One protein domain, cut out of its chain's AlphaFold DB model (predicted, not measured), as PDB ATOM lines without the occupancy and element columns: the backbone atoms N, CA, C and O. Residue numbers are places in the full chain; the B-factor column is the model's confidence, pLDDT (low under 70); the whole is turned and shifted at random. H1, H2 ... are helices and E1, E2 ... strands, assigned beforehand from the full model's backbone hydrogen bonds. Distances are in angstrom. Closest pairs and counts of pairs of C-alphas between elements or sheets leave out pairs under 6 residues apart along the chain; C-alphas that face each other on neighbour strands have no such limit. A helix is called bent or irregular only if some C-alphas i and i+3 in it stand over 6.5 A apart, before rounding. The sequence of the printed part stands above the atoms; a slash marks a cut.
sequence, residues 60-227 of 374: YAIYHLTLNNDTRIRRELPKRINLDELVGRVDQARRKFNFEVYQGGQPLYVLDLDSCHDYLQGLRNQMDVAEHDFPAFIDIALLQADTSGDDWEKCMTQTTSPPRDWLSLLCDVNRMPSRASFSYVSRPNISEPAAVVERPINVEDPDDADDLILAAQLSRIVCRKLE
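This is residues 60 to 227 of the 374 residues of an uncharacterized protein of Colletotrichum higginsianum (strain IMI 349063) (UniProt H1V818). One long helix, H6, runs through the core, with the three-stranded sheet E5 E4 E7 crossing one side of it and the shorter helices H1, H3, H4 and H5 packed round it. H2 packs on H1 and H4, the hairpin E1 and E2 lies beside residues 209 to 217 of H6, and the small strand pair E3 and E6 lies beside H3. The printed part has 168 residues, with six named helices and seven named strands in the order E1 E2 E3 H1 E4 E5 H2 E6 H3 H4 H5 E7 H6; the class is mixed, and the three sheets are antiparallel. It is compact, with a radius of gyration of the C-alphas of 15.4 A and spans of 43 by 35 by 34 A.

E1, residues 61 to 65, begins at C-alpha 61 (409.597, 480.661, 400.216). E2 is residues 72 to 76, E3 80 to 82, and H1 83 to 93, 15.1 A long. E4, residues 98 to 103, spans 16.8 A, and E5, 106 to 111, 15.0 A. H2, residues 113 to 125, spans 18.0 A. E6 is 131 to 133, H3 134 to 144, H4 152 to 155, H5 166 to 173 and E7 181 to 185. H6, residues 206 to 227, spans 31.5 A and ends at C-alpha 227 (422.608, 480.488, 387.087). H6 is irregular, with C-alphas 207 and 210 7.0 A apart; H3 only just, with C-alphas 139 and 142 6.9 A apart.

H6 is the hub. Its height over the sheet E5 E4 E7 is 9.2 A, and it runs across the strands, at 76 degrees to E7 on the local plane: two layers, a helix on one face of a sheet. N 100 and O 183 of E4 and E7 are 2.8 A apart, and N 108 and O 101 of the hairpin E4 and E5 2.8 A, within hydrogen-bond range. With residues 220 to 225 alone H6 touches H3, at a steep tilt of 39 degrees; the closest C-alphas, of Ile 138 and Ile 221, are 6.4 A apart. H1 and H2 touch at a shallow tilt of 19 degrees, opposite ways, the C-alphas of Val 90 and His 117 being closest at 6.0 A. N 62 and O 75 of E1 and E2, and N 81 and O 132 of E3 and E6, are each 2.9 A apart. Every O i to N i+4 pair is within hydrogen-bond range in H1, H2 and H5, 5 of 7 in H3 and 16 of 18 in H6; H4 is too short for one.

The C-alphas farthest apart, of Asp 70 and Ser 148, are 44.4 A apart. The printed part has no cut. The link from E7 to H6, residues 186 to 205, is long. Residues 148 to 149 and 188 to 197 have pLDDT under 70.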
ATOM      1  N   TYR A  60     409.210 480.597 395.969       86.56
ATOM      2  CA  TYR A  60     407.968 480.640 396.754       86.56
ATOM      3  C   TYR A  60     408.190 480.917 398.238       86.56
ATOM      4  O   TYR A  60     407.330 481.509 398.883       86.56
ATOM      5  N   ALA A  61     409.315 480.479 398.801       88.69
ATOM      6  CA  ALA A  61     409.597 480.661 400.216       88.69
ATOM      7  C   ALA A  61     411.095 480.619 400.521       88.69
ATOM      8  O   ALA A  61     411.895 480.009 399.804       88.69
ATOM      9  N   ILE A  62     411.436 481.205 401.663       90.75
ATOM     10  CA  ILE A  62     412.710 481.013 402.347       90.75
ATOM     11  C   ILE A  62     412.481 480.352 403.709       90.75
ATOM     12  O   ILE A  62     411.433 480.513 404.330       90.75
ATOM     13  N   TYR A  63     413.483 479.622 404.172       89.00
ATOM     14  CA  TYR A  63     413.540 478.944 405.461       89.00
ATOM     15  C   TYR A  63     414.707 479.545 406.224       89.00
ATOM     16  O   TYR A  63     415.816 479.008 406.183       89.00
ATOM     17  N   HIS A  64     414.478 480.694 406.851       89.44
ATOM     18  CA  HIS A  64     415.536 481.437 407.523       89.44
ATOM     19  C   HIS A  64     415.823 480.836 408.896       89.44
ATOM     20  O   HIS A  64     414.905 480.395 409.581       89.44
ATOM     21  N   LEU A  65     417.094 480.793 409.285       87.81
ATOM     22  CA  LEU A  65     417.511 480.257 410.575       87.81
ATOM     23  C   LEU A  65     417.166 481.257 411.696       87.81
ATOM     24  O   LEU A  65     417.275 482.467 411.492       87.81
ATOM     25  N   THR A  66     416.716 480.770 412.850       89.19
ATOM     26  CA  THR A  66     416.542 481.593 414.057       89.19
ATOM     27  C   THR A  66     417.900 481.987 414.639       89.19
ATOM     28  O   THR A  66     418.899 481.317 414.382       89.19
ATOM     29  N   LEU A  67     417.966 483.063 415.435       90.00
ATOM     30  CA  LEU A  67     419.241 483.585 415.964       90.00
ATOM     31  C   LEU A  67     420.004 482.584 416.852       90.00
ATOM     32  O   LEU A  67     421.227 482.642 416.941       90.00
ATOM     33  N   ASN A  68     419.295 481.659 417.502       86.69
ATOM     34  CA  ASN A  68     419.890 480.559 418.270       86.69
ATOM     35  C   ASN A  68     420.397 479.396 417.396       86.69
ATOM     36  O   ASN A  68     420.961 478.449 417.928       86.69
ATOM     37  N   ASN A  69     420.218 479.454 416.074       81.88
ATOM     38  CA  ASN A  69     420.620 478.435 415.101       81.88
ATOM     39  C   ASN A  69     419.933 477.061 415.230       81.88
ATOM     40  O   ASN A  69     420.332 476.102 414.557       81.88
ATOM     41  N   ASP A  70     418.875 476.969 416.036       79.94
ATOM     42  CA  ASP A  70     418.221 475.697 416.344       79.94
ATOM     43  C   ASP A  70     417.144 475.324 415.320       79.94
ATOM     44  O   ASP A  70     417.039 474.156 414.934       79.94
ATOM     45  N   THR A  71     416.376 476.309 414.840       83.38
ATOM     46  CA  THR A  71     415.183 476.088 414.006       83.38
ATOM     47  C   THR A  71     415.176 476.969 412.760       83.38
ATOM     48  O   THR A  71     415.880 477.976 412.679       83.38
ATOM     49  N   ARG A  72     414.387 476.584 411.748       86.00
ATOM     50  CA  ARG A  72     414.177 477.395 410.542       86.00
ATOM     51  C   ARG A  72     412.723 477.808 410.420       86.00
ATOM     52  O   ARG A  72     411.842 476.957 410.366       86.00
ATOM     53  N   ILE A  73     412.492 479.106 410.275       87.88
ATOM     54  CA  ILE A  73     411.160 479.672 410.097       87.88
ATOM     55  C   ILE A  73     410.912 479.933 408.613       87.88
ATOM     56  O   ILE A  73     411.699 480.586 407.921       87.88
ATOM     57  N   ARG A  74     409.790 479.400 408.126       89.62
ATOM     58  CA  ARG A  74     409.310 479.619 406.762       89.62
ATOM     59  C   ARG A  74     408.755 481.037 406.631       89.62
ATOM     60  O   ARG A  74     407.880 481.447 407.396       89.62
ATOM     61  N   ARG A  75     409.218 481.765 405.619       89.81
ATOM     62  CA  ARG A  75     408.633 483.032 405.165       89.81
ATOM     63  C   ARG A  75     408.263 482.895 403.697       89.81
ATOM     64  O   ARG A  75     409.096 482.500 402.879       89.81
ATOM     65  N   GLU A  76     407.000 483.162 403.384       90.44
ATOM     66  CA  GLU A  76     406.520 483.138 402.004       90.44
ATOM     67  C   GLU A  76     407.060 484.345 401.249       90.44
ATOM     68  O   GLU A  76     407.054 485.465 401.759       90.44
ATOM     69  N   LEU A  77     407.527 484.107 400.029       90.69
ATOM     70  CA  LEU A  77     407.849 485.186 399.114       90.69
ATOM     71  C   LEU A  77     406.559 485.703 398.467       90.69
ATOM     72  O   LEU A  77     405.613 484.932 398.268       90.69
ATOM     73  N   PRO A  78     406.506 486.994 398.106       90.94
ATOM     74  CA  PRO A  78     405.359 487.554 397.410       90.94
ATOM     75  C   PRO A  78     405.036 486.771 396.131       90.94
ATOM     76  O   PRO A  78     405.914 486.516 395.309       90.94
ATOM     77  N   LYS A  79     403.756 486.431 395.928       90.81
ATOM     78  CA  LYS A  79     403.290 485.798 394.677       90.81
ATOM     79  C   LYS A  79     403.453 486.725 393.473       90.81
ATOM     80  O   LYS A  79     403.596 486.261 392.347       90.81
ATOM     81  N   ARG A  80     403.427 488.037 393.712       94.81
ATOM     82  CA  ARG A  80     403.650 489.073 392.706       94.81
ATOM     83  C   ARG A  80     404.828 489.948 393.090       94.81
ATOM     84  O   ARG A  80     405.088 490.161 394.270       94.81
ATOM     85  N   ILE A  81     405.502 490.468 392.080       95.50
ATOM     86  CA  ILE A  81     406.570 491.449 392.210       95.50
ATOM     87  C   ILE A  81     406.183 492.693 391.426       95.50
ATOM     88  O   ILE A  81     405.885 492.602 390.238       95.50
ATOM     89  N   ASN A  82     406.195 493.840 392.095       96.94
ATOM     90  CA  ASN A  82     406.100 495.145 391.463       96.94
ATOM     91  C   ASN A  82     407.491 495.788 391.491       96.94
ATOM     92  O   ASN A  82     408.048 496.029 392.562       96.94
ATOM     93  N   LEU A  83     408.076 496.023 390.318       95.81
ATOM     94  CA  LEU A  83     409.425 496.572 390.208       95.81
ATOM     95  C   LEU A  83     409.530 498.017 390.703       95.81
ATOM     96  O   LEU A  83     410.566 498.367 391.259       95.81
ATOM     97  N   ASP A  84     408.480 498.832 390.565       97.25
ATOM     98  CA  ASP A  84     408.484 500.206 391.085       97.25
ATOM     99  C   ASP A  84     408.546 500.199 392.623       97.25
ATOM    100  O   ASP A  84     409.336 500.921 393.236       97.25
ATOM    101  N   GLU A  85     407.777 499.309 393.256       97.31
ATOM    102  CA  GLU A  85     407.805 499.116 394.710       97.31
ATOM    103  C   GLU A  85     409.132 498.515 395.186       97.31
ATOM    104  O   GLU A  85     409.684 498.956 396.197       97.31
ATOM    105  N   LEU A  86     409.671 497.530 394.459       97.19
ATOM    106  CA  LEU A  86     410.952 496.917 394.796       97.19
ATOM    107  C   LEU A  86     412.089 497.942 394.722       97.19
ATOM    108  O   LEU A  86     412.861 498.047 395.673       97.19
ATOM    109  N   VAL A  87     412.168 498.728 393.643       97.44
ATOM    110  CA  VAL A  87     413.158 499.809 393.501       97.44
ATOM    111  C   VAL A  87     413.018 500.813 394.646       97.44
ATOM    112  O   VAL A  87     414.022 501.166 395.264       97.44
ATOM    113  N   GLY A  88     411.790 501.208 395.001       97.69
ATOM    114  CA  GLY A  88     411.536 502.098 396.137       97.69
ATOM    115  C   GLY A  88     412.028 501.538 397.478       97.69
ATOM    116  O   GLY A  88     412.648 502.263 398.257       97.69
ATOM    117  N   ARG A  89     411.812 500.242 397.742       97.25
ATOM    118  CA  ARG A  89     412.314 499.561 398.952       97.25
ATOM    119  C   ARG A  89     413.841 499.507 398.983       97.25
ATOM    120  O   ARG A  89     414.438 499.808 400.015       97.25
ATOM    121  N   VAL A  90     414.484 499.195 397.854       97.69
ATOM    122  CA  VAL A  90     415.952 499.214 397.752       97.69
ATOM    123  C   VAL A  90     416.499 500.628 397.954       97.69
ATOM    124  O   VAL A  90     417.477 500.791 398.679       97.69
ATOM    125  N   ASP A  91     415.866 501.662 397.392       97.06
ATOM    126  CA  ASP A  91     416.313 503.053 397.556       97.06
ATOM    127  C   ASP A  91     416.287 503.523 399.020       97.06
ATOM    128  O   ASP A  91     417.136 504.310 399.446       97.06
ATOM    129  N   GLN A  92     415.346 503.013 399.815       94.69
ATOM    130  CA  GLN A  92     415.299 503.264 401.254       94.69
ATOM    131  C   GLN A  92     416.381 502.478 402.007       94.69
ATOM    132  O   GLN A  92     417.094 503.056 402.833       94.69
ATOM    133  N   ALA A  93     416.518 501.180 401.720       94.12
ATOM    134  CA  ALA A  93     417.447 500.282 402.407       94.12
ATOM    135  C   ALA A  93     418.919 500.622 402.123       94.12
ATOM    136  O   ALA A  93     419.727 500.699 403.052       94.12
ATOM    137  N   ARG A  94     419.264 500.936 400.863       93.00
ATOM    138  CA  ARG A  94     420.646 501.228 400.437       93.00
ATOM    139  C   ARG A  94     421.275 502.392 401.192       93.00
ATOM    140  O   ARG A  94     422.489 502.478 401.305       93.00
ATOM    141  N   ARG A  95     420.473 503.293 401.765       91.12
ATOM    142  CA  ARG A  95     420.958 504.423 402.578       91.12
ATOM    143  C   ARG A  95     421.482 503.999 403.954       91.12
ATOM    144  O   ARG A  95     422.133 504.810 404.601       91.12
ATOM    145  N   LYS A  96     421.201 502.770 404.394       90.81
ATOM    146  CA  LYS A  96     421.464 502.286 405.757       90.81
ATOM    147  C   LYS A  96     422.525 501.184 405.804       90.81
ATOM    148  O   LYS A  96     423.436 501.256 406.620       90.81
ATOM    149  N   PHE A  97     422.421 500.176 404.942       93.12
ATOM    150  CA  PHE A  97     423.222 498.949 405.029       93.12
ATOM    151  C   PHE A  97     423.332 498.246 403.668       93.12
ATOM    152  O   PHE A  97     422.708 498.666 402.697       93.12
ATOM    153  N   ASN A  98     424.114 497.166 403.629       95.94
ATOM    154  CA  ASN A  98     424.060 496.111 402.616       95.94
ATOM    155  C   ASN A  98     423.621 494.785 403.275       95.94
ATOM    156  O   ASN A  98     423.577 494.698 404.505       95.94
ATOM    157  N   PHE A  99     423.313 493.760 402.473       97.00
ATOM    158  CA  PHE A  99     423.027 492.415 402.992       97.00
ATOM    159  C   PHE A  99     424.189 491.468 402.722       97.00
ATOM    160  O   PHE A  99     424.605 491.324 401.576       97.00
ATOM    161  N   GLU A 100     424.667 490.765 403.736       96.12
ATOM    162  CA  GLU A 100     425.556 489.623 403.550       96.12
ATOM    163  C   GLU A 100     424.742 488.333 403.485       96.12
ATOM    164  O   GLU A 100     423.825 488.120 404.280       96.12
ATOM    165  N   VAL A 101     425.044 487.496 402.494       95.31
ATOM    166  CA  VAL A 101     424.322 486.254 402.216       95.31
ATOM    167  C   VAL A 101     425.136 485.073 402.714       95.31
ATOM    168  O   VAL A 101     426.293 484.897 402.334       95.31
ATOM    169  N   TYR A 102     424.489 484.224 403.502       92.50
ATOM    170  CA  TYR A 102     425.066 483.048 404.132       92.50
ATOM    171  C   TYR A 102     424.436 481.758 403.620       92.50
ATOM    172  O   TYR A 102     423.227 481.675 403.383       92.50
ATOM    173  N   GLN A 103     425.241 480.700 403.558       87.88
ATOM    174  CA  GLN A 103     424.783 479.344 403.281       87.88
ATOM    175  C   GLN A 103     425.533 478.347 404.161       87.88
ATOM    176  O   GLN A 103     426.757 478.296 404.157       87.88
ATOM    177  N   GLY A 104     424.793 477.547 404.935       80.12
ATOM    178  CA  GLY A 104     425.413 476.602 405.874       80.12
ATOM    179  C   GLY A 104     426.300 477.288 406.922       80.12
ATOM    180  O   GLY A 104     427.314 476.730 407.314       80.12
ATOM    181  N   GLY A 105     425.959 478.520 407.323       82.50
ATOM    182  CA  GLY A 105     426.743 479.307 408.282       82.50
ATOM    183  C   GLY A 105     428.033 479.913 407.722       82.50
ATOM    184  O   GLY A 105     428.775 480.526 408.477       82.50
ATOM    185  N   GLN A 106     428.305 479.763 406.423       87.44
ATOM    186  CA  GLN A 106     429.449 480.392 405.761       87.44
ATOM    187  C   GLN A 106     428.986 481.595 404.930       87.44
ATOM    188  O   GLN A 106     427.961 481.472 404.246       87.44
ATOM    189  N   PRO A 107     429.707 482.730 404.964       91.56
ATOM    190  CA  PRO A 107     429.414 483.858 404.088       91.56
ATOM    191  C   PRO A 107     429.652 483.439 402.635       91.56
ATOM    192  O   PRO A 107     430.554 482.651 402.351       91.56
ATOM    193  N   LEU A 108     428.833 483.931 401.706       92.75
ATOM    194  CA  LEU A 108     428.970 483.658 400.272       92.75
ATOM    195  C   LEU A 108     429.340 484.912 399.484       92.75
ATOM    196  O   LEU A 108     430.240 484.868 398.644       92.75
ATOM    197  N   TYR A 109     428.599 485.994 399.705       94.81
ATOM    198  CA  TYR A 109     428.768 487.286 399.047       94.81
ATOM    199  C   TYR A 109     427.945 488.355 399.769       94.81
ATOM    200  O   TYR A 109     426.993 488.052 400.489       94.81
ATOM    201  N   VAL A 110     428.266 489.615 399.499       95.81
ATOM    202  CA  VAL A 110     427.496 490.782 399.928       95.81
ATOM    203  C   VAL A 110     426.688 491.316 398.746       95.81
ATOM    204  O   VAL A 110     427.237 491.576 397.673       95.81
ATOM    205  N   LEU A 111     425.383 491.491 398.949       97.06
ATOM    206  CA  LEU A 111     424.497 492.237 398.063       97.06
ATOM    207  C   LEU A 111     424.757 493.734 398.222       97.06
ATOM    208  O   LEU A 111     424.403 494.329 399.243       97.06
ATOM    209  N   ASP A 112     425.365 494.334 397.204       95.56
ATOM    210  CA  ASP A 112     425.581 495.777 397.147       95.56
ATOM    211  C   ASP A 112     424.297 496.487 396.703       95.56
ATOM    212  O   ASP A 112     423.887 496.388 395.544       95.56
ATOM    213  N   LEU A 113     423.632 497.180 397.631       96.56
ATOM    214  CA  LEU A 113     422.301 497.733 397.383       96.56
ATOM    215  C   LEU A 113     422.296 498.938 396.435       96.56
ATOM    216  O   LEU A 113     421.263 499.196 395.818       96.56
ATOM    217  N   ASP A 114     423.415 499.648 396.269       95.25
ATOM    218  CA  ASP A 114     423.526 500.680 395.228       95.25
ATOM    219  C   ASP A 114     423.542 500.037 393.841       95.25
ATOM    220  O   ASP A 114     422.750 500.402 392.974       95.25
ATOM    221  N   SER A 115     424.367 499.008 393.657       95.62
ATOM    222  CA  SER A 115     424.426 498.255 392.404       95.62
ATOM    223  C   SER A 115     423.109 497.531 392.111       95.62
ATOM    224  O   SER A 115     422.662 497.512 390.964       95.62
ATOM    225  N   CYS A 116     422.444 496.977 393.135       96.69
ATOM    226  CA  CYS A 116     421.104 496.403 392.989       96.69
ATOM    227  C   CYS A 116     420.075 497.452 392.565       96.69
ATOM    228  O   CYS A 116     419.252 497.164 391.699       96.69
ATOM    229  N   HIS A 117     420.110 498.648 393.157       96.44
ATOM    230  CA  HIS A 117     419.209 499.737 392.791       96.44
ATOM    231  C   HIS A 117     419.385 500.126 391.319       96.44
ATOM    232  O   HIS A 117     418.410 500.130 390.570       96.44
ATOM    233  N   ASP A 118     420.622 500.387 390.893       94.81
ATOM    234  CA  ASP A 118     420.929 500.800 389.522       94.81
ATOM    235  C   ASP A 118     420.538 499.717 388.507       94.81
ATOM    236  O   ASP A 118     419.923 500.008 387.476       94.81
ATOM    237  N   TYR A 119     420.813 498.448 388.830       95.69
ATOM    238  CA  TYR A 119     420.407 497.312 388.009       95.69
ATOM    239  C   TYR A 119     418.882 497.203 387.881       95.69
ATOM    240  O   TYR A 119     418.360 497.085 386.771       95.69
ATOM    241  N   LEU A 120     418.150 497.265 388.997       95.31
ATOM    242  CA  LEU A 120     416.689 497.164 388.993       95.31
ATOM    243  C   LEU A 120     416.029 498.354 388.299       95.31
ATOM    244  O   LEU A 120     415.033 498.170 387.602       95.31
ATOM    245  N   GLN A 121     416.587 499.558 388.438       94.25
ATOM    246  CA  GLN A 121     416.111 500.736 387.723       94.25
ATOM    247  C   GLN A 121     416.320 500.582 386.209       94.25
ATOM    248  O   GLN A 121     415.409 500.856 385.427       94.25
ATOM    249  N   GLY A 122     417.486 500.079 385.791       93.56
ATOM    250  CA  GLY A 122     417.756 499.728 384.396       93.56
ATOM    251  C   GLY A 122     416.776 498.684 383.860       93.56
ATOM    252  O   GLY A 122     416.203 498.878 382.792       93.56
ATOM    253  N   LEU A 123     416.524 497.620 384.628       93.38
ATOM    254  CA  LEU A 123     415.560 496.572 384.290       93.38
ATOM    255  C   LEU A 123     414.144 497.138 384.129       93.38
ATOM    256  O   LEU A 123     413.480 496.885 383.125       93.38
ATOM    257  N   ARG A 124     413.699 497.948 385.091       93.19
ATOM    258  CA  ARG A 124     412.370 498.560 385.104       93.19
ATOM    259  C   ARG A 124     412.123 499.454 383.889       93.19
ATOM    260  O   ARG A 124     411.023 499.423 383.341       93.19
ATOM    261  N   ASN A 125     413.128 500.220 383.466       91.94
ATOM    262  CA  ASN A 125     413.041 501.109 382.303       91.94
ATOM    263  C   ASN A 125     412.854 500.357 380.974       91.94
ATOM    264  O   ASN A 125     412.439 500.963 379.991       91.94
ATOM    265  N   GLN A 126     413.166 499.060 380.945       90.44
ATOM    266  CA  GLN A 126     413.102 498.202 379.758       90.44
ATOM    267  C   GLN A 126     411.862 497.296 379.755       90.44
ATOM    268  O   GLN A 126     411.678 496.499 378.837       90.44
ATOM    269  N   MET A 127     411.019 497.388 380.788       91.44
ATOM    270  CA  MET A 127     409.807 496.589 380.931       91.44
ATOM    271  C   MET A 127     408.552 497.445 380.757       91.44
ATOM    272  O   MET A 127     408.387 498.478 381.410       91.44
ATOM    273  N   ASP A 128     407.630 496.967 379.918       88.69
ATOM    274  CA  ASP A 128     406.341 497.625 379.664       88.69
ATOM    275  C   ASP A 128     405.401 497.566 380.877       88.69
ATOM    276  O   ASP A 128     404.621 498.486 381.129       88.69
ATOM    277  N   VAL A 129     405.469 496.471 381.637       91.44
ATOM    278  CA  VAL A 129     404.628 496.212 382.808       91.44
ATOM    279  C   VAL A 129     405.514 496.182 384.048       91.44
ATOM    280  O   VAL A 129     406.581 495.582 384.028       91.44
ATOM    281  N   ALA A 130     405.079 496.840 385.124       91.56
ATOM    282  CA  ALA A 130     405.822 496.873 386.386       91.56
ATOM    283  C   ALA A 130     405.531 495.666 387.291       91.56
ATOM    284  O   ALA A 130     406.393 495.263 388.071       91.56
ATOM    285  N   GLU A 131     404.311 495.118 387.217       96.44
ATOM    286  CA  GLU A 131     403.854 494.002 388.044       96.44
ATOM    287  C   GLU A 131     403.894 492.672 387.280       96.44
ATOM    288  O   GLU A 131     403.343 492.542 386.186       96.44
ATOM    289  N   HIS A 132     404.486 491.653 387.896       94.69
ATOM    290  CA  HIS A 132     404.564 490.296 387.363       94.69
ATOM    291  C   HIS A 132     404.221 489.257 388.433       94.69
ATOM    292  O   HIS A 132     404.409 489.490 389.626       94.69
ATOM    293  N   ASP A 133     403.788 488.067 388.009       94.38
ATOM    294  CA  ASP A 133     403.918 486.866 388.843       94.38
ATOM    295  C   ASP A 133     405.406 486.628 389.142       94.38
ATOM    296  O   ASP A 133     406.238 486.687 388.233       94.38
ATOM    297  N   PHE A 134     405.761 486.417 390.410       92.75
ATOM    298  CA  PHE A 134     407.164 486.396 390.823       92.75
ATOM    299  C   PHE A 134     407.949 485.212 390.222       92.75
ATOM    300  O   PHE A 134     409.016 485.453 389.649       92.75
ATOM    301  N   PRO A 135     407.444 483.960 390.237       90.88
ATOM    302  CA  PRO A 135     408.055 482.864 389.485       90.88
ATOM    303  C   PRO A 135     408.228 483.159 387.989       90.88
ATOM    304  O   PRO A 135     409.322 482.963 387.455       90.88
ATOM    305  N   ALA A 136     407.192 483.665 387.310       91.56
ATOM    306  CA  ALA A 136     407.269 483.993 385.884       91.56
ATOM    307  C   ALA A 136     408.272 485.121 385.590       91.56
ATOM    308  O   ALA A 136     408.967 485.089 384.570       91.56
ATOM    309  N   PHE A 137     408.386 486.098 386.493       95.00
ATOM    310  CA  PHE A 137     409.387 487.153 386.409       95.00
ATOM    311  C   PHE A 137     410.804 486.583 386.456       95.00
ATOM    312  O   PHE A 137     411.595 486.856 385.557       95.00
ATOM    313  N   ILE A 138     411.105 485.749 387.455       94.69
ATOM    314  CA  ILE A 138     412.422 485.123 387.614       94.69
ATOM    315  C   ILE A 138     412.765 484.219 386.422       94.69
ATOM    316  O   ILE A 138     413.893 484.231 385.927       94.69
ATOM    317  N   ASP A 139     411.812 483.419 385.952       91.88
ATOM    318  CA  ASP A 139     412.091 482.422 384.922       91.88
ATOM    319  C   ASP A 139     412.190 483.024 383.517       91.88
ATOM    320  O   ASP A 139     413.034 482.565 382.741       91.88
ATOM    321  N   ILE A 140     411.372 484.041 383.207       91.00
ATOM    322  CA  ILE A 140     411.169 484.557 381.846       91.00
ATOM    323  C   ILE A 140     411.480 486.055 381.748       91.00
ATOM    324  O   ILE A 140     412.412 486.431 381.037       91.00
ATOM    325  N   ALA A 141     410.717 486.914 382.435       93.56
ATOM    326  CA  ALA A 141     410.757 488.361 382.180       93.56
ATOM    327  C   ALA A 141     412.137 488.973 382.481       93.56
ATOM    328  O   ALA A 141     412.654 489.756 381.687       93.56
ATOM    329  N   LEU A 142     412.771 488.545 383.577       94.06
ATOM    330  CA  LEU A 142     414.113 488.967 383.986       94.06
ATOM    331  C   LEU A 142     415.177 488.709 382.908       94.06
ATOM    332  O   LEU A 142     416.140 489.461 382.801       94.06
ATOM    333  N   LEU A 143     415.030 487.628 382.136       92.75
ATOM    334  CA  LEU A 143     415.997 487.240 381.107       92.75
ATOM    335  C   LEU A 143     415.696 487.853 379.739       92.75
ATOM    336  O   LEU A 143     416.598 487.953 378.913       92.75
ATOM    337  N   GLN A 144     414.435 488.204 379.484       90.50
ATOM    338  CA  GLN A 144     414.006 488.826 378.231       90.50
ATOM    339  C   GLN A 144     414.268 490.329 378.202       90.50
ATOM    340  O   GLN A 144     414.434 490.890 377.122       90.50
ATOM    341  N   ALA A 145     414.294 490.975 379.367       87.12
ATOM    342  CA  ALA A 145     414.615 492.385 379.458       87.12
ATOM    343  C   ALA A 145     416.091 492.625 379.116       87.12
ATOM    344  O   ALA A 145     416.998 492.104 379.771       87.12
ATOM    345  N   ASP A 146     416.316 493.433 378.083       71.75
ATOM    346  CA  ASP A 146     417.646 493.851 377.661       71.75
ATOM    347  C   ASP A 146     418.086 495.057 378.489       71.75
ATOM    348  O   ASP A 146     417.702 496.199 378.234       71.75
ATOM    349  N   THR A 147     418.879 494.812 379.526       70.75
ATOM    350  CA  THR A 147     419.513 495.893 380.274       70.75
ATOM    351  C   THR A 147     420.727 496.377 379.488       70.75
ATOM    352  O   THR A 147     421.758 495.700 379.461       70.75
ATOM    353  N   SER A 148     420.630 497.559 378.874       55.88
ATOM    354  CA  SER A 148     421.767 498.225 378.231       55.88
ATOM    355  C   SER A 148     422.913 498.392 379.241       55.88
ATOM    356  O   SER A 148     422.859 499.281 380.088       55.88
ATOM    357  N   GLY A 149     423.924 497.520 379.171       57.84
ATOM    358  CA  GLY A 149     425.007 497.438 380.161       57.84
ATOM    359  C   GLY A 149     424.706 496.496 381.333       57.84
ATOM    360  O   GLY A 149     424.733 496.938 382.475       57.84
ATOM    361  N   ASP A 150     424.400 495.222 381.047       70.50
ATOM    362  CA  ASP A 150     424.106 494.148 382.016       70.50
ATOM    363  C   ASP A 150     425.231 493.944 383.058       70.50
ATOM    364  O   ASP A 150     426.063 493.047 382.949       70.50
ATOM    365  N   ASP A 151     425.239 494.799 384.080       84.31
ATOM    366  CA  ASP A 151     426.244 494.891 385.145       84.31
ATOM    367  C   ASP A 151     425.751 494.253 386.458       84.31
ATOM    368  O   ASP A 151     426.231 494.582 387.545       84.31
ATOM    369  N   TRP A 152     424.798 493.317 386.377       92.44
ATOM    370  CA  TRP A 152     424.226 492.629 387.543       92.44
ATOM    371  C   TRP A 152     425.296 492.015 388.460       92.44
ATOM    372  O   TRP A 152     425.081 491.895 389.660       92.44
ATOM    373  N   GLU A 153     426.469 491.660 387.925       93.12
ATOM    374  CA  GLU A 153     427.609 491.148 388.695       93.12
ATOM    375  C   GLU A 153     428.064 492.104 389.796       93.12
ATOM    376  O   GLU A 153     428.481 491.640 390.851       93.12
ATOM    377  N   LYS A 154     427.935 493.422 389.595       93.31
ATOM    378  CA  LYS A 154     428.267 494.423 390.619       93.31
ATOM    379  C   LYS A 154     427.362 494.321 391.847       93.31
ATOM    380  O   LYS A 154     427.769 494.723 392.928       93.31
ATOM    381  N   CYS A 155     426.173 493.727 391.702       95.44
ATOM    382  CA  CYS A 155     425.297 493.424 392.832       95.44
ATOM    383  C   CYS A 155     425.922 492.404 393.792       95.44
ATOM    384  O   CYS A 155     425.541 492.391 394.954       95.44
ATOM    385  N   MET A 156     426.844 491.545 393.335       94.19
ATOM    386  CA  MET A 156     427.552 490.577 394.179       94.19
ATOM    387  C   MET A 156     428.978 491.056 394.433       94.19
ATOM    388  O   MET A 156     429.841 490.995 393.559       94.19
ATOM    389  N   THR A 157     429.252 491.480 395.657       92.50
ATOM    390  CA  THR A 157     430.596 491.863 396.097       92.50
ATOM    391  C   THR A 157     431.117 490.877 397.135       92.50
ATOM    392  O   THR A 157     430.358 490.071 397.666       92.50
ATOM    393  N   GLN A 158     432.424 490.914 397.410       88.56
ATOM    394  CA  GLN A 158     433.050 490.090 398.455       88.56
ATOM    395  C   GLN A 158     432.728 488.588 398.317       88.56
ATOM    396  O   GLN A 158     432.470 487.897 399.296       88.56
ATOM    397  N   THR A 159     432.704 488.083 397.080       86.31
ATOM    398  CA  THR A 159     432.406 486.674 396.810       86.31
ATOM    399  C   THR A 159     433.501 485.771 397.374       86.31
ATOM    400  O   THR A 159     434.686 486.049 397.189       86.31
ATOM    401  N   THR A 160     433.125 484.646 397.981       84.25
ATOM    402  CA  THR A 160     434.091 483.636 398.457       84.25
ATOM    403  C   THR A 160     434.820 482.916 397.328       84.25
ATOM    404  O   THR A 160     435.955 482.469 397.495       84.25
ATOM    405  N   SER A 161     434.182 482.814 396.163       81.81
ATOM    406  CA  SER A 161     434.805 482.281 394.956       81.81
ATOM    407  C   SER A 161     435.732 483.314 394.299       81.81
ATOM    408  O   SER A 161     435.413 484.509 394.299       81.81
ATOM    409  N   PRO A 162     436.847 482.874 393.681       83.19
ATOM    410  CA  PRO A 162     437.702 483.752 392.895       83.19
ATOM    411  C   PRO A 162     436.915 484.500 391.807       83.19
ATOM    412  O   PRO A 162     435.956 483.952 391.249       83.19
ATOM    413  N   PRO A 163     437.336 485.723 391.436       80.25
ATOM    414  CA  PRO A 163     436.679 486.476 390.379       80.25
ATOM    415  C   PRO A 163     436.544 485.651 389.096       80.25
ATOM    416  O   PRO A 163     437.524 485.104 388.591       80.25
ATOM    417  N   ARG A 164     435.327 485.619 388.543       80.44
ATOM    418  CA  ARG A 164     434.959 484.896 387.312       80.44
ATOM    419  C   ARG A 164     434.973 483.364 387.397       80.44
ATOM    420  O   ARG A 164     434.736 482.728 386.371       80.44
ATOM    421  N   ASP A 165     435.166 482.765 388.573       90.00
ATOM    422  CA  ASP A 165     434.915 481.332 388.768       90.00
ATOM    423  C   ASP A 165     433.413 481.063 388.964       90.00
ATOM    424  O   ASP A 165     432.913 480.779 390.056       90.00
ATOM    425  N   TRP A 166     432.665 481.198 387.865       92.94
ATOM    426  CA  TRP A 166     431.207 481.093 387.866       92.94
ATOM    427  C   TRP A 166     430.707 479.706 388.257       92.94
ATOM    428  O   TRP A 166     429.604 479.596 388.782       92.94
ATOM    429  N   LEU A 167     431.481 478.649 387.990       94.62
ATOM    430  CA  LEU A 167     431.063 477.282 388.297       94.62
ATOM    431  C   LEU A 167     431.160 476.999 389.796       94.62
ATOM    432  O   LEU A 167     430.235 476.404 390.349       94.62
ATOM    433  N   SER A 168     432.235 477.446 390.451       91.62
ATOM    434  CA  SER A 168     432.366 477.333 391.908       91.62
ATOM    435  C   SER A 168     431.302 478.167 392.617       91.62
ATOM    436  O   SER A 168     430.560 477.629 393.439       91.62
ATOM    437  N   LEU A 169     431.115 479.425 392.197       91.62
ATOM    438  CA  LEU A 169     430.090 480.293 392.780       91.62
ATOM    439  C   LEU A 169     428.677 479.724 392.581       91.62
ATOM    440  O   LEU A 169     427.861 479.751 393.501       91.62
ATOM    441  N   LEU A 170     428.394 479.151 391.403       93.94
ATOM    442  CA  LEU A 170     427.139 478.449 391.147       93.94
ATOM    443  C   LEU A 170     426.936 477.295 392.131       93.94
ATOM    444  O   LEU A 170     425.823 477.135 392.619       93.94
ATOM    445  N   CYS A 171     427.968 476.489 392.404       90.75
ATOM    446  CA  CYS A 171     427.869 475.364 393.337       90.75
ATOM    447  C   CYS A 171     427.514 475.831 394.745       90.75
ATOM    448  O   CYS A 171     426.639 475.236 395.373       90.75
ATOM    449  N   ASP A 172     428.169 476.886 395.225       88.75
ATOM    450  CA  ASP A 172     427.969 477.380 396.584       88.75
ATOM    451  C   ASP A 172     426.577 477.988 396.768       88.75
ATOM    452  O   ASP A 172     425.862 477.596 397.692       88.75
ATOM    453  N   VAL A 173     426.137 478.825 395.823       89.19
ATOM    454  CA  VAL A 173     424.786 479.416 395.813       89.19
ATOM    455  C   VAL A 173     423.690 478.354 395.682       89.19
ATOM    456  O   VAL A 173     422.608 478.485 396.253       89.19
ATOM    457  N   ASN A 174     423.938 477.280 394.928       89.25
ATOM    458  CA  ASN A 174     422.922 476.273 394.617       89.25
ATOM    459  C   ASN A 174     422.829 475.109 395.600       89.25
ATOM    460  O   ASN A 174     422.021 474.208 395.351       89.25
ATOM    461  N   ARG A 175     423.593 475.096 396.701       84.00
ATOM    462  CA  ARG A 175     423.518 473.984 397.665       84.00
ATOM    463  C   ARG A 175     422.086 473.789 398.163       84.00
ATOM    464  O   ARG A 175     421.560 472.690 398.027       84.00
ATOM    465  N   MET A 176     421.443 474.850 398.664       83.31
ATOM    466  CA  MET A 176     419.998 474.943 398.954       83.31
ATOM    467  C   MET A 176     419.567 476.423 399.094       83.31
ATOM    468  O   MET A 176     419.453 476.909 400.221       83.31
ATOM    469  N   PRO A 177     419.337 477.184 398.009       81.00
ATOM    470  CA  PRO A 177     419.137 478.639 398.108       81.00
ATOM    471  C   PRO A 177     417.951 479.062 398.985       81.00
ATOM    472  O   PRO A 177     418.001 480.093 399.646       81.00
ATOM    473  N   SER A 178     416.896 478.243 399.063       84.69
ATOM    474  CA  SER A 178     415.753 478.503 399.953       84.69
ATOM    475  C   SER A 178     416.116 478.473 401.441       84.69
ATOM    476  O   SER A 178     415.300 478.854 402.267       84.69
ATOM    477  N   ARG A 179     417.319 478.017 401.801       88.50
ATOM    478  CA  ARG A 179     417.854 477.960 403.166       88.50
ATOM    479  C   ARG A 179     418.993 478.959 403.395       88.50
ATOM    480  O   ARG A 179     419.736 478.805 404.369       88.50
ATOM    481  N   ALA A 180     419.143 479.952 402.521       91.56
ATOM    482  CA  ALA A 180     420.053 481.062 402.760       91.56
ATOM    483  C   ALA A 180     419.673 481.822 404.043       91.56
ATOM    484  O   ALA A 180     418.517 481.812 404.482       91.56
ATOM    485  N   SER A 181     420.665 482.451 404.657       92.44
ATOM    486  CA  SER A 181     420.478 483.368 405.779       92.44
ATOM    487  C   SER A 181     421.113 484.708 405.449       92.44
ATOM    488  O   SER A 181     421.946 484.786 404.546       92.44
ATOM    489  N   PHE A 182     420.672 485.758 406.126       95.44
ATOM    490  CA  PHE A 182     421.044 487.122 405.796       95.44
ATOM    491  C   PHE A 182     421.481 487.867 407.051       95.44
ATOM    492  O   PHE A 182     420.889 487.693 408.119       95.44
ATOM    493  N   SER A 183     422.480 488.725 406.891       95.81
ATOM    494  CA  SER A 183     422.912 489.686 407.904       95.81
ATOM    495  C   SER A 183     422.932 491.091 407.315       95.81
ATOM    496  O   SER A 183     423.215 491.279 406.132       95.81
ATOM    497  N   TYR A 184     422.671 492.092 408.145       95.31
ATOM    498  CA  TYR A 184     422.986 493.480 407.846       95.31
ATOM    499  C   TYR A 184     424.489 493.699 407.973       95.31
ATOM    500  O   TYR A 184     425.077 493.319 408.985       95.31
ATOM    501  N   VAL A 185     425.093 494.370 406.995       93.19
ATOM    502  CA  VAL A 185     426.491 494.810 407.059       93.19
ATOM    503  C   VAL A 185     426.605 496.308 406.797       93.19
ATOM    504  O   VAL A 185     425.918 496.876 405.940       93.19
ATOM    505  N   SER A 186     427.474 496.965 407.567       84.81
ATOM    506  CA  SER A 186     427.706 498.406 407.479       84.81
ATOM    507  C   SER A 186     428.319 498.799 406.134       84.81
ATOM    508  O   SER A 186     429.158 498.090 405.576       84.81
ATOM    509  N   ARG A 187     427.941 499.976 405.628       76.25
ATOM    510  CA  ARG A 187     428.541 500.540 404.415       76.25
ATOM    511  C   ARG A 187     429.851 501.260 404.768       76.25
ATOM    512  O   ARG A 187     429.838 502.083 405.681       76.25
ATOM    513  N   PRO A 188     430.950 501.053 404.019       59.91
ATOM    514  CA  PRO A 188     432.239 501.686 404.314       59.91
ATOM    515  C   PRO A 188     432.230 503.226 404.241       59.91
ATOM    516  O   PRO A 188     433.121 503.864 404.789       59.91
ATOM    517  N   ASN A 189     431.233 503.827 403.580       54.56
ATOM    518  CA  ASN A 189     431.148 505.273 403.333       54.56
ATOM    519  C   ASN A 189     430.174 506.023 404.263       54.56
ATOM    520  O   ASN A 189     429.957 507.218 404.063       54.56
ATOM    521  N   ILE A 190     429.561 505.356 405.248       57.66
ATOM    522  CA  ILE A 190     428.750 506.043 406.261       57.66
ATOM    523  C   ILE A 190     429.690 506.431 407.400       57.66
ATOM    524  O   ILE A 190     430.257 505.574 408.069       57.66
ATOM    525  N   SER A 191     429.893 507.737 407.560       45.59
ATOM    526  CA  SER A 191     430.811 508.381 408.500       45.59
ATOM    527  C   SER A 191     430.419 508.186 409.973       45.59
ATOM    528  O   SER A 191     430.177 509.162 410.677       45.59
ATOM    529  N   GLU A 192     430.372 506.950 410.462       47.22
ATOM    530  CA  GLU A 192     430.329 506.661 411.893       47.22
ATOM    531  C   GLU A 192     431.526 505.784 412.290       47.22
ATOM    532  O   GLU A 192     431.743 504.725 411.702       47.22
ATOM    533  N   PRO A 193     432.334 506.201 413.284       40.56
ATOM    534  CA  PRO A 193     433.462 505.429 413.790       40.56
ATOM    535  C   PRO A 193     432.976 504.360 414.779       40.56
ATOM    536  O   PRO A 193     433.377 504.339 415.942       40.56
ATOM    537  N   ALA A 194     432.095 503.475 414.325       44.41
ATOM    538  CA  ALA A 194     431.718 502.268 415.044       44.41
ATOM    539  C   ALA A 194     432.046 501.068 414.155       44.41
ATOM    540  O   ALA A 194     431.926 501.145 412.935       44.41
ATOM    541  N   ALA A 195     432.544 499.995 414.767       48.00
ATOM    542  CA  ALA A 195     432.927 498.760 414.092       48.00
ATOM    543  C   ALA A 195     431.868 498.316 413.070       48.00
ATOM    544  O   ALA A 195     430.688 498.602 413.249       48.00
ATOM    545  N   VAL A 196     432.285 497.588 412.029       53.53
ATOM    546  CA  VAL A 196     431.367 496.831 411.167       53.53
ATOM    547  C   VAL A 196     430.560 495.912 412.083       53.53
ATOM    548  O   VAL A 196     431.045 494.858 412.489       53.53
ATOM    549  N   VAL A 197     429.373 496.349 412.504       69.50
ATOM    550  CA  VAL A 197     428.480 495.521 413.304       69.50
ATOM    551  C   VAL A 197     427.666 494.756 412.290       69.50
ATOM    552  O   VAL A 197     426.613 495.208 411.841       69.50
ATOM    553  N   GLU A 198     428.207 493.614 411.877       84.94
ATOM    554  CA  GLU A 198     427.373 492.610 411.251       84.94
ATOM    555  C   GLU A 198     426.270 492.228 412.247       84.94
ATOM    556  O   GLU A 198     426.545 491.870 413.398       84.94
ATOM    557  N   ARG A 199     425.012 492.341 411.818       92.38
ATOM    558  CA  ARG A 199     423.849 491.941 412.611       92.38
ATOM    559  C   ARG A 199     423.032 490.930 411.813       92.38
ATOM    560  O   ARG A 199     422.449 491.329 410.807       92.38
ATOM    561  N   PRO A 200     422.927 489.664 412.245       93.88
ATOM    562  CA  PRO A 200     422.024 488.707 411.617       93.88
ATOM    563  C   PRO A 200     420.581 489.219 411.609       93.88
ATOM    564  O   PRO A 200     420.121 489.796 412.600       93.88
ATOM    565  N   ILE A 201     419.869 489.009 410.500       94.75
ATOM    566  CA  ILE A 201     418.444 489.330 410.400       94.75
ATOM    567  C   ILE A 201     417.666 488.373 411.309       94.75
ATOM    568  O   ILE A 201     417.781 487.148 411.191       94.75
ATOM    569  N   ASN A 202     416.854 488.921 412.211       94.06
ATOM    570  CA  ASN A 202     416.015 488.137 413.096       94.06
ATOM    571  C   ASN A 202     414.678 487.818 412.419       94.06
ATOM    572  O   ASN A 202     413.777 488.645 412.363       94.06
ATOM    573  N   VAL A 203     414.514 486.580 411.952       91.88
ATOM    574  CA  VAL A 203     413.268 486.138 411.306       91.88
ATOM    575  C   VAL A 203     412.035 486.240 412.216       91.88
ATOM    576  O   VAL A 203     410.917 486.323 411.706       91.88
ATOM    577  N   GLU A 204     412.207 486.228 413.538       92.69
ATOM    578  CA  GLU A 204     411.116 486.341 414.514       92.69
ATOM    579  C   GLU A 204     410.715 487.792 414.800       92.69
ATOM    580  O   GLU A 204     409.618 488.023 415.306       92.69
ATOM    581  N   ASP A 205     411.571 488.755 414.456       92.75
ATOM    582  CA  ASP A 205     411.321 490.175 414.665       92.75
ATOM    583  C   ASP A 205     410.488 490.750 413.504       92.75
ATOM    584  O   ASP A 205     410.917 490.684 412.345       92.75
ATOM    585  N   PRO A 206     409.289 491.306 413.765       91.31
ATOM    586  CA  PRO A 206     408.481 491.957 412.739       91.31
ATOM    587  C   PRO A 206     409.193 493.120 412.039       91.31
ATOM    588  O   PRO A 206     408.917 493.352 410.863       91.31
ATOM    589  N   ASP A 207     410.108 493.814 412.722       90.31
ATOM    590  CA  ASP A 207     410.821 494.967 412.160       90.31
ATOM    591  C   ASP A 207     411.847 494.542 411.090       90.31
ATOM    592  O   ASP A 207     412.127 495.290 410.153       90.31
ATOM    593  N   ASP A 208     412.354 493.311 411.187       93.81
ATOM    594  CA  ASP A 208     413.308 492.713 410.246       93.81
ATOM    595  C   ASP A 208     412.608 491.963 409.092       93.81
ATOM    596  O   ASP A 208     413.241 491.588 408.099       93.81
ATOM    597  N   ALA A 209     411.295 491.724 409.194       91.00
ATOM    598  CA  ALA A 209     410.556 490.880 408.256       91.00
ATOM    599  C   ALA A 209     410.560 491.435 406.822       91.00
ATOM    600  O   ALA A 209     410.768 490.680 405.866       91.00
ATOM    601  N   ASP A 210     410.372 492.746 406.658       93.38
ATOM    602  CA  ASP A 210     410.358 493.385 405.339       93.38
ATOM    603  C   ASP A 210     411.739 493.352 404.673       93.38
ATOM    604  O   ASP A 210     411.844 493.090 403.470       93.38
ATOM    605  N   ASP A 211     412.804 493.571 405.442       96.25
ATOM    606  CA  ASP A 211     414.182 493.514 404.951       96.25
ATOM    607  C   ASP A 211     414.604 492.082 404.616       96.25
ATOM    608  O   ASP A 211     415.285 491.855 403.614       96.25
ATOM    609  N   LEU A 212     414.138 491.096 405.385       96.25
ATOM    610  CA  LEU A 212     414.348 489.685 405.087       96.25
ATOM    611  C   LEU A 212     413.759 489.303 403.721       96.25
ATOM    612  O   LEU A 212     414.417 488.648 402.906       96.25
ATOM    613  N   ILE A 213     412.520 489.727 403.449       96.25
ATOM    614  CA  ILE A 213     411.875 489.495 402.153       96.25
ATOM    615  C   ILE A 213     412.619 490.241 401.042       96.25
ATOM    616  O   ILE A 213     412.822 489.677 399.966       96.25
ATOM    617  N   LEU A 214     413.063 491.477 401.294       97.38
ATOM    618  CA  LEU A 214     413.855 492.250 400.337       97.38
ATOM    619  C   LEU A 214     415.150 491.517 399.965       97.38
ATOM    620  O   LEU A 214     415.407 491.285 398.782       97.38
ATOM    621  N   ALA A 215     415.933 491.099 400.960       97.38
ATOM    622  CA  ALA A 215     417.187 490.376 400.770       97.38
ATOM    623  C   ALA A 215     416.977 489.078 399.976       97.38
ATOM    624  O   ALA A 215     417.724 488.784 399.039       97.38
ATOM    625  N   ALA A 216     415.912 488.334 400.283       96.19
ATOM    626  CA  ALA A 216     415.565 487.113 399.569       96.19
ATOM    627  C   ALA A 216     415.158 487.359 398.108       96.19
ATOM    628  O   ALA A 216     415.600 486.622 397.224       96.19
ATOM    629  N   GLN A 217     414.365 488.400 397.826       96.62
ATOM    630  CA  GLN A 217     413.995 488.773 396.457       96.62
ATOM    631  C   GLN A 217     415.226 489.183 395.637       96.62
ATOM    632  O   GLN A 217     415.421 488.672 394.533       96.62
ATOM    633  N   LEU A 218     416.090 490.043 396.188       97.38
ATOM    634  CA  LEU A 218     417.323 490.486 395.526       97.38
ATOM    635  C   LEU A 218     418.282 489.325 395.272       97.38
ATOM    636  O   LEU A 218     418.755 489.139 394.149       97.38
ATOM    637  N   SER A 219     418.508 488.499 396.295       96.19
ATOM    638  CA  SER A 219     419.306 487.283 396.179       96.19
ATOM    639  C   SER A 219     418.761 486.388 395.066       96.19
ATOM    640  O   SER A 219     419.515 485.958 394.195       96.19
ATOM    641  N   ARG A 220     417.440 486.185 395.003       95.38
ATOM    642  CA  ARG A 220     416.814 485.336 393.986       95.38
ATOM    643  C   ARG A 220     417.027 485.841 392.558       95.38
ATOM    644  O   ARG A 220     417.310 485.020 391.678       95.38
ATOM    645  N   ILE A 221     416.898 487.150 392.343       95.69
ATOM    646  CA  ILE A 221     417.115 487.823 391.051       95.69
ATOM    647  C   ILE A 221     418.559 487.624 390.590       95.69
ATOM    648  O   ILE A 221     418.814 487.106 389.501       95.69
ATOM    649  N   VAL A 222     419.509 487.966 391.456       95.31
ATOM    650  CA  VAL A 222     420.941 487.894 391.158       95.31
ATOM    651  C   VAL A 222     421.392 486.443 390.950       95.31
ATOM    652  O   VAL A 222     422.059 486.134 389.962       95.31
ATOM    653  N   CYS A 223     420.943 485.512 391.797       95.06
ATOM    654  CA  CYS A 223     421.238 484.084 391.654       95.06
ATOM    655  C   CYS A 223     420.708 483.508 390.339       95.06
ATOM    656  O   CYS A 223     421.317 482.601 389.775       95.06
ATOM    657  N   ARG A 224     419.584 484.016 389.817       95.69
ATOM    658  CA  ARG A 224     419.066 483.582 388.515       95.69
ATOM    659  C   ARG A 224     419.959 484.042 387.363       95.69
ATOM    660  O   ARG A 224     420.215 483.251 386.455       95.69
ATOM    661  N   LYS A 225     420.465 485.276 387.404       95.31
ATOM    662  CA  LYS A 225     421.425 485.780 386.406       95.31
ATOM    663  C   LYS A 225     422.741 484.994 386.468       95.31
ATOM    664  O   LYS A 225     423.227 484.545 385.427       95.31
ATOM    665  N   LEU A 226     423.235 484.708 387.677       95.06
ATOM    666  CA  LEU A 226     424.375 483.813 387.902       95.06
ATOM    667  C   LEU A 226     424.131 482.418 387.321       95.06
ATOM    668  O   LEU A 226     424.993 481.898 386.619       95.06
ATOM    669  N   GLU A 227     422.968 481.818 387.582       95.81
ATOM    670  CA  GLU A 227     422.608 480.488 387.087       95.81
ATOM    671  C   GLU A 227     422.715 480.413 385.561       95.81
ATOM    672  O   GLU A 227     423.406 479.542 385.030       95.81
TER     673      GLU A 227